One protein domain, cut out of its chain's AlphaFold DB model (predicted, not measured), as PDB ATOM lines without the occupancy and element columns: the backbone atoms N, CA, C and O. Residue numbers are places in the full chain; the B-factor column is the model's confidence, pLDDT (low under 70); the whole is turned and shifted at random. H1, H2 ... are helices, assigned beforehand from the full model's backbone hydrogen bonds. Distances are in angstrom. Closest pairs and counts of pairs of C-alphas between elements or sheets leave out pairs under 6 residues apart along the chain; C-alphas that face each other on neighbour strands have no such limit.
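What this domain is: This is residues 14 to 51 and 59 to 126 of the 428 residues of the protein "ATP-dependent DNA helicase PIF1" of Paramuricea clavata (UniProt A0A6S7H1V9). Two long helices, H5 and H2, cross as an X near their middles. H1 packs on H5 near its beginning, H4 runs back beside the first part of H2, H3 meets H2 near its other end, and residues 119 to 126 stick out. The printed part has 106 residues with five named helices, H1 to H5 in chain order, and no named strand: all helix. It is only just compact, close to loose, with a radius of gyration of the C-alphas of 15.2 A, and elongated, spanning 44 by 28 by 23 A.

Where its parts are: H5, residues 97 to 124, measures 40.6 A from C-alpha 97 at (2.894, 61.444, 9.804) to C-alpha 124 at (10.848, 29.053, -13.372). H2 is residues 29 to 48, 28.3 A; H3 is residues 62 to 78, 23.6 A. H1, residues 14 to 25, begins at C-alpha 14 (11.559, 66.606, 7.486); H4 is residues 80 to 90.

How they stand to each other: H5 touches H2 at a steep tilt of 59 degrees, closest at the C-alphas of Tyr 111 and Cys 43, 5.9 A. H1 touches residues 98 to 102 of H5, with C-alphas 18 and 98 closest at 6.3 A. H4 touches H2 at a shallow tilt of 22 degrees, opposite ways, with C-alphas 89 and 31 closest at 6.2 A. H3 touches H2 at 40 degrees, steep, with C-alphas 68 and 46 closest at 6.7 A. H1 and H3 are apart. In the five helices every O i to N i+4 pair is within hydrogen-bond range.

The domain as a whole: The C-alphas of Glu 93 and Val 126, the two farthest apart, are 47.0 A apart. Residues 52 to 58 are not printed; C-alphas 51 and 59 are 11.2 A apart across this cut. No link printed whole is long. The mean pLDDT of the printed part is 72.4, with 38 residues under 70, among them 59 to 70 and 118 to 126.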
ATOM      1  N   SER A  14      12.416  67.795   7.628       57.06
ATOM      2  CA  SER A  14      11.559  66.606   7.486       57.06
ATOM      3  C   SER A  14      12.311  65.410   6.885       57.06
ATOM      4  O   SER A  14      12.191  64.289   7.376       57.06
ATOM      5  N   ALA A  15      13.153  65.641   5.870       60.09
ATOM      6  CA  ALA A  15      13.983  64.594   5.274       60.09
ATOM      7  C   ALA A  15      15.047  64.061   6.248       60.09
ATOM      8  O   ALA A  15      15.253  62.852   6.324       60.09
ATOM      9  N   LYS A  16      15.680  64.946   7.030       67.25
ATOM     10  CA  LYS A  16      16.666  64.557   8.045       67.25
ATOM     11  C   LYS A  16      16.035  63.702   9.150       67.25
ATOM     12  O   LYS A  16      16.537  62.622   9.431       67.25
ATOM     13  N   SER A  17      14.882  64.123   9.672       68.00
ATOM     14  CA  SER A  17      14.116  63.359  10.667       68.00
ATOM     15  C   SER A  17      13.633  62.002  10.132       68.00
ATOM     16  O   SER A  17      13.687  60.998  10.846       68.00
ATOM     17  N   LYS A  18      13.213  61.933   8.857       69.25
ATOM     18  CA  LYS A  18      12.855  60.666   8.197       69.25
ATOM     19  C   LYS A  18      14.058  59.717   8.129       69.25
ATOM     20  O   LYS A  18      13.899  58.540   8.427       69.25
ATOM     21  N   ASN A  19      15.238  60.224   7.772       72.69
ATOM     22  CA  ASN A  19      16.461  59.422   7.672       72.69
ATOM     23  C   ASN A  19      16.943  58.928   9.043       72.69
ATOM     24  O   ASN A  19      17.203  57.743   9.179       72.69
ATOM     25  N   GLU A  20      16.939  59.777  10.073       76.19
ATOM     26  CA  GLU A  20      17.280  59.375  11.450       76.19
ATOM     27  C   GLU A  20      16.342  58.271  11.975       76.19
ATOM     28  O   GLU A  20      16.774  57.325  12.631       76.19
ATOM     29  N   THR A  21      15.053  58.345  11.625       74.12
ATOM     30  CA  THR A  21      14.064  57.310  11.965       74.12
ATOM     31  C   THR A  21      14.339  55.990  11.230       74.12
ATOM     32  O   THR A  21      14.160  54.915  11.797       74.12
ATOM     33  N   ILE A  22      14.774  56.056   9.968       71.50
ATOM     34  CA  ILE A  22      15.167  54.874   9.186       71.50
ATOM     35  C   ILE A  22      16.443  54.252   9.763       71.50
ATOM     36  O   ILE A  22      16.500  53.036   9.917       71.50
ATOM     37  N   ASP A  23      17.432  55.063  10.134       75.00
ATOM     38  CA  ASP A  23      18.686  54.585  10.721       75.00
ATOM     39  C   ASP A  23      18.442  53.882  12.066       75.00
ATOM     40  O   ASP A  23      19.048  52.848  12.336       75.00
ATOM     41  N   SER A  24      17.494  54.377  12.870       74.88
ATOM     42  CA  SER A  24      17.049  53.707  14.101       74.88
ATOM     43  C   SER A  24      16.361  52.366  13.832       74.88
ATOM     44  O   SER A  24      16.581  51.420  14.580       74.88
ATOM     45  N   LEU A  25      15.542  52.265  12.780       72.50
ATOM     46  CA  LEU A  25      14.898  51.003  12.397       72.50
ATOM     47  C   LEU A  25      15.918  49.953  11.951       72.50
ATOM     48  O   LEU A  25      15.758  48.774  12.240       72.50
ATOM     49  N   LEU A  26      16.970  50.371  11.248       71.19
ATOM     50  CA  LEU A  26      18.004  49.467  10.743       71.19
ATOM     51  C   LEU A  26      18.903  48.887  11.849       71.19
ATOM     52  O   LEU A  26      19.637  47.937  11.585       71.19
ATOM     53  N   GLN A  27      18.854  49.434  13.068       73.56
ATOM     54  CA  GLN A  27      19.592  48.914  14.223       73.56
ATOM     55  C   GLN A  27      18.858  47.780  14.960       73.56
ATOM     56  O   GLN A  27      19.521  46.990  15.631       73.56
ATOM     57  N   ASP A  28      17.531  47.658  14.815       66.31
ATOM     58  CA  ASP A  28      16.700  46.652  15.500       66.31
ATOM     59  C   ASP A  28      16.165  45.601  14.505       66.31
ATOM     60  O   ASP A  28      15.041  45.662  14.000       66.31
ATOM     61  N   ASN A  29      17.039  44.656  14.150       65.00
ATOM     62  CA  ASN A  29      16.857  43.779  12.991       65.00
ATOM     63  C   ASN A  29      15.695  42.774  13.158       65.00
ATOM     64  O   ASN A  29      14.953  42.518  12.207       65.00
ATOM     65  N   ASP A  30      15.476  42.259  14.372       73.81
ATOM     66  CA  ASP A  30      14.524  41.167  14.629       73.81
ATOM     67  C   ASP A  30      13.058  41.621  14.485       73.81
ATOM     68  O   ASP A  30      12.213  40.907  13.932       73.81
ATOM     69  N   GLN A  31      12.730  42.834  14.945       72.00
ATOM     70  CA  GLN A  31      11.370  43.378  14.842       72.00
ATOM     71  C   GLN A  31      11.015  43.772  13.405       72.00
ATOM     72  O   GLN A  31       9.881  43.568  12.954       72.00
ATOM     73  N   VAL A  32      11.994  44.297  12.666       75.81
ATOM     74  CA  VAL A  32      11.845  44.645  11.250       75.81
ATOM     75  C   VAL A  32      11.659  43.385  10.399       75.81
ATOM     76  O   VAL A  32      10.802  43.371   9.509       75.81
ATOM     77  N   GLU A  33      12.385  42.305  10.695       77.75
ATOM     78  CA  GLU A  33      12.242  41.018  10.007       77.75
ATOM     79  C   GLU A  33      10.869  40.369  10.264       77.75
ATOM     80  O   GLU A  33      10.192  39.924   9.324       77.75
ATOM     81  N   LEU A  34      10.405  40.378  11.518       78.81
ATOM     82  CA  LEU A  34       9.079  39.875  11.879       78.81
ATOM     83  C   LEU A  34       7.973  40.661  11.161       78.81
ATOM     84  O   LEU A  34       7.050  40.065  10.597       78.81
ATOM     85  N   PHE A  35       8.079  41.990  11.117       81.00
ATOM     86  CA  PHE A  35       7.127  42.816  10.381       81.00
ATOM     87  C   PHE A  35       7.132  42.537   8.884       81.00
ATOM     88  O   PHE A  35       6.063  42.396   8.284       81.00
ATOM     89  N   GLY A  36       8.318  42.418   8.282       79.56
ATOM     90  CA  GLY A  36       8.463  42.042   6.879       79.56
ATOM     91  C   GLY A  36       7.764  40.716   6.576       79.56
ATOM     92  O   GLY A  36       7.027  40.618   5.592       79.56
ATOM     93  N   SER A  37       7.906  39.729   7.463       78.94
ATOM     94  CA  SER A  37       7.254  38.418   7.356       78.94
ATOM     95  C   SER A  37       5.726  38.503   7.457       78.94
ATOM     96  O   SER A  37       5.008  37.887   6.661       78.94
ATOM     97  N   VAL A  38       5.206  39.308   8.389       81.19
ATOM     98  CA  VAL A  38       3.760  39.552   8.531       81.19
ATOM     99  C   VAL A  38       3.201  40.251   7.290       81.19
ATOM    100  O   VAL A  38       2.198  39.795   6.731       81.19
ATOM    101  N   LEU A  39       3.865  41.303   6.803       80.56
ATOM    102  CA  LEU A  39       3.467  42.010   5.583       80.56
ATOM    103  C   LEU A  39       3.499  41.096   4.356       80.56
ATOM    104  O   LEU A  39       2.582  41.142   3.534       80.56
ATOM    105  N   TRP A  40       4.519  40.245   4.234       81.62
ATOM    106  CA  TRP A  40       4.621  39.266   3.154       81.62
ATOM    107  C   TRP A  40       3.447  38.282   3.171       81.62
ATOM    108  O   TRP A  40       2.819  38.046   2.136       81.62
ATOM    109  N   SER A  41       3.090  37.763   4.349       79.06
ATOM    110  CA  SER A  41       1.933  36.877   4.537       79.06
ATOM    111  C   SER A  41       0.610  37.567   4.182       79.06
ATOM    112  O   SER A  41      -0.235  36.998   3.487       79.06
ATOM    113  N   GLN A  42       0.435  38.833   4.567       76.12
ATOM    114  CA  GLN A  42      -0.750  39.616   4.207       76.12
ATOM    115  C   GLN A  42      -0.817  39.904   2.696       76.12
ATOM    116  O   GLN A  42      -1.881  39.759   2.090       76.12
ATOM    117  N   CYS A  43       0.312  40.229   2.058       75.38
ATOM    118  CA  CYS A  43       0.403  40.367   0.601       75.38
ATOM    119  C   CYS A  43       0.031  39.056  -0.103       75.38
ATOM    120  O   CYS A  43      -0.752  39.066  -1.056       75.38
ATOM    121  N   PHE A  44       0.522  37.923   0.408       75.06
ATOM    122  CA  PHE A  44       0.149  36.598  -0.073       75.06
ATOM    123  C   PHE A  44      -1.362  36.380   0.025       75.06
ATOM    124  O   PHE A  44      -1.978  35.996  -0.968       75.06
ATOM    125  N   GLN A  45      -1.993  36.690   1.158       72.62
ATOM    126  CA  GLN A  45      -3.445  36.571   1.309       72.62
ATOM    127  C   GLN A  45      -4.215  37.470   0.332       72.62
ATOM    128  O   GLN A  45      -5.158  36.995  -0.293       72.62
ATOM    129  N   ILE A  46      -3.805  38.729   0.133       72.19
ATOM    130  CA  ILE A  46      -4.437  39.654  -0.834       72.19
ATOM    131  C   ILE A  46      -4.355  39.102  -2.259       72.19
ATOM    132  O   ILE A  46      -5.315  39.182  -3.027       72.19
ATOM    133  N   VAL A  47      -3.213  38.524  -2.632       67.06
ATOM    134  CA  VAL A  47      -3.021  37.979  -3.978       67.06
ATOM    135  C   VAL A  47      -3.750  36.644  -4.159       67.06
ATOM    136  O   VAL A  47      -4.222  36.378  -5.271       67.06
ATOM    137  N   THR A  48      -3.871  35.840  -3.097       63.47
ATOM    138  CA  THR A  48      -4.411  34.474  -3.155       63.47
ATOM    139  C   THR A  48      -5.902  34.342  -2.860       63.47
ATOM    140  O   THR A  48      -6.489  33.364  -3.328       63.47
ATOM    141  N   LYS A  49      -6.540  35.314  -2.186       59.75
ATOM    142  CA  LYS A  49      -7.968  35.255  -1.795       59.75
ATOM    143  C   LYS A  49      -8.941  35.031  -2.963       59.75
ATOM    144  O   LYS A  49      -9.993  34.446  -2.742       59.75
ATOM    145  N   ASP A  50      -8.553  35.406  -4.184       47.59
ATOM    146  CA  ASP A  50      -9.337  35.181  -5.413       47.59
ATOM    147  C   ASP A  50      -8.812  34.033  -6.295       47.59
ATOM    148  O   ASP A  50      -9.463  33.626  -7.257       47.59
ATOM    149  N   SER A  51      -7.627  33.488  -6.001       49.00
ATOM    150  CA  SER A  51      -6.984  32.459  -6.838       49.00
ATOM    151  C   SER A  51      -7.483  31.034  -6.581       49.00
ATOM    152  O   SER A  51      -7.197  30.135  -7.368       49.00
ATOM    153  N   ASP A  59      -3.598  35.798 -15.757       44.72
ATOM    154  CA  ASP A  59      -3.735  36.982 -16.572       44.72
ATOM    155  C   ASP A  59      -4.553  37.923 -15.694       44.72
ATOM    156  O   ASP A  59      -5.783  37.887 -15.659       44.72
ATOM    157  N   ILE A  60      -3.845  38.643 -14.818       51.84
ATOM    158  CA  ILE A  60      -4.477  39.617 -13.938       51.84
ATOM    159  C   ILE A  60      -5.001  40.703 -14.867       51.84
ATOM    160  O   ILE A  60      -4.240  41.548 -15.335       51.84
ATOM    161  N   SER A  61      -6.299  40.666 -15.160       56.69
ATOM    162  CA  SER A  61      -6.930  41.737 -15.928       56.69
ATOM    163  C   SER A  61      -6.654  43.077 -15.240       56.69
ATOM    164  O   SER A  61      -6.560  43.143 -14.009       56.69
ATOM    165  N   SER A  62      -6.577  44.174 -15.996       54.00
ATOM    166  CA  SER A  62      -6.354  45.514 -15.425       54.00
ATOM    167  C   SER A  62      -7.343  45.845 -14.295       54.00
ATOM    168  O   SER A  62      -7.002  46.554 -13.353       54.00
ATOM    169  N   ARG A  63      -8.549  45.260 -14.343       56.69
ATOM    170  CA  ARG A  63      -9.574  45.353 -13.298       56.69
ATOM    171  C   ARG A  63      -9.192  44.619 -12.008       56.69
ATOM    172  O   ARG A  63      -9.330  45.193 -10.934       56.69
ATOM    173  N   GLN A  64      -8.680  43.390 -12.093       62.84
ATOM    174  CA  GLN A  64      -8.185  42.645 -10.925       62.84
ATOM    175  C   GLN A  64      -6.925  43.283 -10.333       62.84
ATOM    176  O   GLN A  64      -6.741  43.270  -9.118       62.84
ATOM    177  N   TRP A  65      -6.071  43.868 -11.177       65.00
ATOM    178  CA  TRP A  65      -4.916  44.637 -10.717       65.00
ATOM    179  C   TRP A  65      -5.368  45.855  -9.908       65.00
ATOM    180  O   TRP A  65      -4.926  46.040  -8.777       65.00
ATOM    181  N   TYR A  66      -6.326  46.619 -10.440       66.06
ATOM    182  CA  TYR A  66      -6.928  47.756  -9.747       66.06
ATOM    183  C   TYR A  66      -7.570  47.355  -8.409       66.06
ATOM    184  O   TYR A  66      -7.367  48.025  -7.400       66.06
ATOM    185  N   GLU A  67      -8.296  46.237  -8.369       69.56
ATOM    186  CA  GLU A  67      -8.923  45.711  -7.150       69.56
ATOM    187  C   GLU A  67      -7.883  45.316  -6.087       69.56
ATOM    188  O   GLU A  67      -8.011  45.703  -4.926       69.56
ATOM    189  N   LYS A  68      -6.805  44.629  -6.481       68.19
ATOM    190  CA  LYS A  68      -5.705  44.254  -5.576       68.19
ATOM    191  C   LYS A  68      -4.926  45.471  -5.076       68.19
ATOM    192  O   LYS A  68      -4.635  45.555  -3.886       68.19
ATOM    193  N   SER A  69      -4.663  46.453  -5.939       67.81
ATOM    194  CA  SER A  69      -4.080  47.740  -5.540       67.81
ATOM    195  C   SER A  69      -4.999  48.522  -4.595       67.81
ATOM    196  O   SER A  69      -4.517  49.140  -3.648       67.81
ATOM    197  N   ARG A  70      -6.323  48.448  -4.784       69.75
ATOM    198  CA  ARG A  70      -7.312  49.021  -3.859       69.75
ATOM    199  C   ARG A  70      -7.300  48.310  -2.505       69.75
ATOM    200  O   ARG A  70      -7.363  48.979  -1.480       69.75
ATOM    201  N   MET A  71      -7.189  46.983  -2.482       70.88
ATOM    202  CA  MET A  71      -7.078  46.206  -1.240       70.88
ATOM    203  C   MET A  71      -5.784  46.515  -0.481       70.88
ATOM    204  O   MET A  71      -5.825  46.678   0.736       70.88
ATOM    205  N   LEU A  72      -4.664  46.680  -1.189       73.38
ATOM    206  CA  LEU A  72      -3.406  47.150  -0.606       73.38
ATOM    207  C   LEU A  72      -3.555  48.562  -0.017       73.38
ATOM    208  O   LEU A  72      -3.122  48.816   1.103       73.38
ATOM    209  N   TYR A  73      -4.222  49.469  -0.734       68.19
ATOM    210  CA  TYR A  73      -4.513  50.813  -0.233       68.19
ATOM    211  C   TYR A  73      -5.385  50.779   1.031       68.19
ATOM    212  O   TYR A  73      -5.112  51.506   1.983       68.19
ATOM    213  N   LEU A  74      -6.402  49.912   1.086       72.88
ATOM    214  CA  LEU A  74      -7.238  49.728   2.277       72.88
ATOM    215  C   LEU A  74      -6.455  49.126   3.453       72.88
ATOM    216  O   LEU A  74      -6.656  49.564   4.584       72.88
ATOM    217  N   LEU A  75      -5.542  48.183   3.195       69.69
ATOM    218  CA  LEU A  75      -4.632  47.645   4.209       69.69
ATOM    219  C   LEU A  75      -3.784  48.773   4.822       69.69
ATOM    220  O   LEU A  75      -3.772  48.931   6.037       69.69
ATOM    221  N   ILE A  76      -3.159  49.599   3.976       66.00
ATOM    222  CA  ILE A  76      -2.267  50.694   4.393       66.00
ATOM    223  C   ILE A  76      -3.026  51.820   5.113       66.00
ATOM    224  O   ILE A  76      -2.501  52.416   6.049       66.00
ATOM    225  N   THR A  77      -4.250  52.141   4.681       62.62
ATOM    226  CA  THR A  77      -4.971  53.334   5.168       62.62
ATOM    227  C   THR A  77      -5.989  53.063   6.271       62.62
ATOM    228  O   THR A  77      -6.422  54.016   6.918       62.62
ATOM    229  N   ARG A  78      -6.430  51.812   6.474       68.56
ATOM    230  CA  ARG A  78      -7.588  51.509   7.342       68.56
ATOM    231  C   ARG A  78      -7.471  50.249   8.200       68.56
ATOM    232  O   ARG A  78      -8.368  50.012   9.005       68.56
ATOM    233  N   SER A  79      -6.427  49.430   8.055       79.56
ATOM    234  CA  SER A  79      -6.291  48.233   8.891       79.56
ATOM    235  C   SER A  79      -5.773  48.597  10.285       79.56
ATOM    236  O   SER A  79      -4.637  49.037  10.444       79.56
ATOM    237  N   SER A  80      -6.600  48.378  11.311       77.25
ATOM    238  CA  SER A  80      -6.208  48.554  12.716       77.25
ATOM    239  C   SER A  80      -5.055  47.632  13.115       77.25
ATOM    240  O   SER A  80      -4.225  48.000  13.938       77.25
ATOM    241  N   GLU A  81      -4.985  46.447  12.511       78.00
ATOM    242  CA  GLU A  81      -3.906  45.480  12.720       78.00
ATOM    243  C   GLU A  81      -2.587  45.979  12.121       78.00
ATOM    244  O   GLU A  81      -1.550  45.926  12.773       78.00
ATOM    245  N   TYR A  82      -2.636  46.552  10.915       82.50
ATOM    246  CA  TYR A  82      -1.471  47.170  10.281       82.50
ATOM    247  C   TYR A  82      -0.948  48.358  11.094       82.50
ATOM    248  O   TYR A  82       0.248  48.430  11.369       82.50
ATOM    249  N   LEU A  83      -1.837  49.258  11.525       81.50
ATOM    250  CA  LEU A  83      -1.457  50.416  12.341       81.50
ATOM    251  C   LEU A  83      -0.837  49.986  13.673       81.50
ATOM    252  O   LEU A  83       0.169  50.559  14.080       81.50
ATOM    253  N   ARG A  84      -1.377  48.938  14.305       81.75
ATOM    254  CA  ARG A  84      -0.831  48.369  15.542       81.75
ATOM    255  C   ARG A  84       0.544  47.735  15.339       81.75
ATOM    256  O   ARG A  84       1.434  47.945  16.154       81.75
ATOM    257  N   ASN A  85       0.740  46.996  14.251       81.50
ATOM    258  CA  ASN A  85       2.048  46.423  13.924       81.50
ATOM    259  C   ASN A  85       3.079  47.523  13.647       81.50
ATOM    260  O   ASN A  85       4.214  47.428  14.099       81.50
ATOM    261  N   LEU A  86       2.668  48.598  12.970       84.19
ATOM    262  CA  LEU A  86       3.532  49.743  12.704       84.19
ATOM    263  C   LEU A  86       3.900  50.496  13.995       84.19
ATOM    264  O   LEU A  86       5.052  50.874  14.170       84.19
ATOM    265  N   GLN A  87       2.949  50.665  14.918       84.62
ATOM    266  CA  GLN A  87       3.184  51.225  16.258       84.62
ATOM    267  C   GLN A  87       4.207  50.415  17.056       84.62
ATOM    268  O   GLN A  87       5.099  50.995  17.669       84.62
ATOM    269  N   LEU A  88       4.106  49.082  17.013       82.19
ATOM    270  CA  LEU A  88       5.032  48.186  17.711       82.19
ATOM    271  C   LEU A  88       6.473  48.352  17.220       82.19
ATOM    272  O   LEU A  88       7.374  48.462  18.037       82.19
ATOM    273  N   ILE A  89       6.672  48.459  15.907       82.50
ATOM    274  CA  ILE A  89       8.001  48.609  15.284       82.50
ATOM    275  C   ILE A  89       8.648  49.948  15.595       82.50
ATOM    276  O   ILE A  89       9.863  50.046  15.721       82.50
ATOM    277  N   PHE A  90       7.840  51.000  15.686       82.38
ATOM    278  CA  PHE A  90       8.339  52.308  16.083       82.38
ATOM    279  C   PHE A  90       8.422  52.471  17.604       82.38
ATOM    280  O   PHE A  90       8.915  53.499  18.064       82.38
ATOM    281  N   GLY A  91       7.935  51.498  18.381       80.88
ATOM    282  CA  GLY A  91       7.865  51.581  19.836       80.88
ATOM    283  C   GLY A  91       6.997  52.741  20.333       80.88
ATOM    284  O   GLY A  91       7.286  53.303  21.387       80.88
ATOM    285  N   THR A  92       5.964  53.145  19.580       81.44
ATOM    286  CA  THR A  92       5.126  54.310  19.913       81.44
ATOM    287  C   THR A  92       3.648  53.968  20.068       81.44
ATOM    288  O   THR A  92       3.085  53.162  19.334       81.44
ATOM    289  N   GLU A  93       2.967  54.650  20.993       79.44
ATOM    290  CA  GLU A  93       1.511  54.525  21.162       79.44
ATOM    291  C   GLU A  93       0.722  55.247  20.058       79.44
ATOM    292  O   GLU A  93      -0.415  54.893  19.750       79.44
ATOM    293  N   SER A  94       1.325  56.250  19.415       83.50
ATOM    294  CA  SER A  94       0.745  56.955  18.271       83.50
ATOM    295  C   SER A  94       1.782  57.151  17.172       83.50
ATOM    296  O   SER A  94       2.971  57.341  17.432       83.50
ATOM    297  N   LEU A  95       1.326  57.065  15.925       82.25
ATOM    298  CA  LEU A  95       2.182  57.195  14.753       82.25
ATOM    299  C   LEU A  95       2.236  58.649  14.312       82.25
ATOM    300  O   LEU A  95       1.207  59.287  14.084       82.25
ATOM    301  N   THR A  96       3.445  59.154  14.106       84.00
ATOM    302  CA  THR A  96       3.633  60.426  13.413       84.00
ATOM    303  C   THR A  96       3.297  60.285  11.925       84.00
ATOM    304  O   THR A  96       3.266  59.187  11.351       84.00
ATOM    305  N   GLN A  97       3.092  61.420  11.254       77.12
ATOM    306  CA  GLN A  97       2.894  61.444   9.804       77.12
ATOM    307  C   GLN A  97       4.109  60.868   9.050       77.12
ATOM    308  O   GLN A  97       3.936  60.177   8.048       77.12
ATOM    309  N   GLY A  98       5.328  61.097   9.559       76.75
ATOM    310  CA  GLY A  98       6.566  60.553   8.992       76.75
ATOM    311  C   GLY A  98       6.648  59.030   9.106       76.75
ATOM    312  O   GLY A  98       6.877  58.356   8.106       76.75
ATOM    313  N   GLN A  99       6.369  58.480  10.289       81.25
ATOM    314  CA  GLN A  99       6.337  57.029  10.534       81.25
ATOM    315  C   GLN A  99       5.261  56.326   9.696       81.25
ATOM    316  O   GLN A  99       5.519  55.286   9.091       81.25
ATOM    317  N   SER A 100       4.081  56.941   9.575       80.75
ATOM    318  CA  SER A 100       3.001  56.435   8.717       80.75
ATOM    319  C   SER A 100       3.412  56.399   7.240       80.75
ATOM    320  O   SER A 100       3.140  55.423   6.539       80.75
ATOM    321  N   ALA A 101       4.108  57.439   6.767       79.00
ATOM    322  CA  ALA A 101       4.623  57.496   5.401       79.00
ATOM    323  C   ALA A 101       5.719  56.447   5.146       79.00
ATOM    324  O   ALA A 101       5.716  55.815   4.091       79.00
ATOM    325  N   ILE A 102       6.620  56.225   6.112       81.62
ATOM    326  CA  ILE A 102       7.644  55.170   6.043       81.62
ATOM    327  C   ILE A 102       6.982  53.788   5.954       81.62
ATOM    328  O   ILE A 102       7.317  53.011   5.061       81.62
ATOM    329  N   GLY A 103       6.001  53.497   6.813       80.88
ATOM    330  CA  GLY A 103       5.274  52.224   6.786       80.88
ATOM    331  C   GLY A 103       4.571  51.961   5.454       80.88
ATOM    332  O   GLY A 103       4.643  50.853   4.914       80.88
ATOM    333  N   ALA A 104       3.927  52.985   4.886       79.69
ATOM    334  CA  ALA A 104       3.266  52.880   3.587       79.69
ATOM    335  C   ALA A 104       4.266  52.558   2.463       79.69
ATOM    336  O   ALA A 104       4.006  51.683   1.634       79.69
ATOM    337  N   GLU A 105       5.427  53.221   2.462       81.00
ATOM    338  CA  GLU A 105       6.492  52.989   1.483       81.00
ATOM    339  C   GLU A 105       7.077  51.570   1.607       81.00
ATOM    340  O   GLU A 105       7.249  50.880   0.599       81.00
ATOM    341  N   LEU A 106       7.318  51.101   2.836       79.88
ATOM    342  CA  LEU A 106       7.778  49.737   3.115       79.88
ATOM    343  C   LEU A 106       6.772  48.698   2.616       79.88
ATOM    344  O   LEU A 106       7.140  47.786   1.877       79.88
ATOM    345  N   THR A 107       5.493  48.875   2.940       82.06
ATOM    346  CA  THR A 107       4.421  47.963   2.520       82.06
ATOM    347  C   THR A 107       4.315  47.881   1.000       82.06
ATOM    348  O   THR A 107       4.200  46.791   0.435       82.06
ATOM    349  N   GLN A 108       4.421  49.020   0.310       80.06
ATOM    350  CA  GLN A 108       4.412  49.054  -1.150       80.06
ATOM    351  C   GLN A 108       5.629  48.333  -1.751       80.06
ATOM    352  O   GLN A 108       5.482  47.594  -2.729       80.06
ATOM    353  N   LYS A 109       6.821  48.501  -1.166       81.19
ATOM    354  CA  LYS A 109       8.034  47.792  -1.606       81.19
ATOM    355  C   LYS A 109       7.933  46.284  -1.377       81.19
ATOM    356  O   LYS A 109       8.250  45.530  -2.296       81.19
ATOM    357  N   VAL A 110       7.433  45.843  -0.221       82.38
ATOM    358  CA  VAL A 110       7.201  44.419   0.085       82.38
ATOM    359  C   VAL A 110       6.190  43.810  -0.890       82.38
ATOM    360  O   VAL A 110       6.450  42.749  -1.452       82.38
ATOM    361  N   TYR A 111       5.086  44.504  -1.178       80.56
ATOM    362  CA  TYR A 111       4.102  44.048  -2.163       80.56
ATOM    363  C   TYR A 111       4.706  43.913  -3.569       80.56
ATOM    364  O   TYR A 111       4.513  42.897  -4.238       80.56
ATOM    365  N   ASN A 112       5.484  44.901  -4.016       78.75
ATOM    366  CA  ASN A 112       6.160  44.841  -5.314       78.75
ATOM    367  C   ASN A 112       7.161  43.677  -5.383       78.75
ATOM    368  O   ASN A 112       7.183  42.949  -6.378       78.75
ATOM    369  N   ALA A 113       7.949  43.468  -4.325       80.88
ATOM    370  CA  ALA A 113       8.877  42.346  -4.223       80.88
ATOM    371  C   ALA A 113       8.140  40.998  -4.263       80.88
ATOM    372  O   ALA A 113       8.550  40.094  -4.991       80.88
ATOM    373  N   PHE A 114       7.007  40.888  -3.565       80.94
ATOM    374  CA  PHE A 114       6.147  39.707  -3.593       80.94
ATOM    375  C   PHE A 114       5.618  39.406  -5.002       80.94
ATOM    376  O   PHE A 114       5.692  38.265  -5.468       80.94
ATOM    377  N   VAL A 115       5.109  40.419  -5.714       74.25
ATOM    378  CA  VAL A 115       4.602  40.258  -7.088       74.25
ATOM    379  C   VAL A 115       5.722  39.818  -8.033       74.25
ATOM    380  O   VAL A 115       5.528  38.895  -8.824       74.25
ATOM    381  N   GLN A 116       6.909  40.420  -7.924       76.56
ATOM    382  CA  GLN A 116       8.072  40.034  -8.727       76.56
ATOM    383  C   GLN A 116       8.540  38.608  -8.421       76.56
ATOM    384  O   GLN A 116       8.795  37.840  -9.348       76.56
ATOM    385  N   ALA A 117       8.619  38.227  -7.144       75.69
ATOM    386  CA  ALA A 117       8.973  36.871  -6.730       75.69
ATOM    387  C   ALA A 117       7.949  35.847  -7.241       75.69
ATOM    388  O   ALA A 117       8.330  34.817  -7.791       75.69
ATOM    389  N   SER A 118       6.657  36.168  -7.161       69.38
ATOM    390  CA  SER A 118       5.574  35.333  -7.692       69.38
ATOM    391  C   SER A 118       5.655  35.174  -9.215       69.38
ATOM    392  O   SER A 118       5.447  34.078  -9.739       69.38
ATOM    393  N   ALA A 119       5.989  36.247  -9.938       65.94
ATOM    394  CA  ALA A 119       6.189  36.209 -11.384       65.94
ATOM    395  C   ALA A 119       7.406  35.350 -11.768       65.94
ATOM    396  O   ALA A 119       7.300  34.505 -12.658       65.94
ATOM    397  N   ARG A 120       8.533  35.503 -11.060       68.69
ATOM    398  CA  ARG A 120       9.746  34.689 -11.258       68.69
ATOM    399  C   ARG A 120       9.507  33.217 -10.941       68.69
ATOM    400  O   ARG A 120       9.886  32.364 -11.736       68.69
ATOM    401  N   PHE A 121       8.823  32.921  -9.836       65.25
ATOM    402  CA  PHE A 121       8.445  31.558  -9.468       65.25
ATOM    403  C   PHE A 121       7.621  30.902 -10.580       65.25
ATOM    404  O   PHE A 121       7.923  29.785 -10.989       65.25
ATOM    405  N   LYS A 122       6.647  31.623 -11.155       59.97
ATOM    406  CA  LYS A 122       5.883  31.138 -12.314       59.97
ATOM    407  C   LYS A 122       6.718  30.963 -13.578       59.97
ATOM    408  O   LYS A 122       6.468  30.010 -14.301       59.97
ATOM    409  N   GLN A 123       7.675  31.847 -13.853       55.12
ATOM    410  CA  GLN A 123       8.570  31.709 -15.006       55.12
ATOM    411  C   GLN A 123       9.498  30.493 -14.869       55.12
ATOM    412  O   GLN A 123       9.719  29.793 -15.849       55.12
ATOM    413  N   GLN A 124       9.985  30.207 -13.659       51.94
ATOM    414  CA  GLN A 124      10.848  29.053 -13.372       51.94
ATOM    415  C   GLN A 124      10.075  27.730 -13.253       51.94
ATOM    416  O   GLN A 124      10.633  26.674 -13.520       51.94
ATOM    417  N   HIS A 125       8.795  27.781 -12.867       47.88
ATOM    418  CA  HIS A 125       7.907  26.617 -12.750       47.88
ATOM    419  C   HIS A 125       6.938  26.470 -13.931       47.88
ATOM    420  O   HIS A 125       5.956  25.732 -13.828       47.88
ATOM    421  N   VAL A 126       7.191  27.124 -15.075       49.31
ATOM    422  CA  VAL A 126       6.627  26.613 -16.331       49.31
ATOM    423  C   VAL A 126       7.216  25.213 -16.476       49.31
ATOM    424  O   VAL A 126       8.441  25.116 -16.527       49.31
TER     425      VAL A 126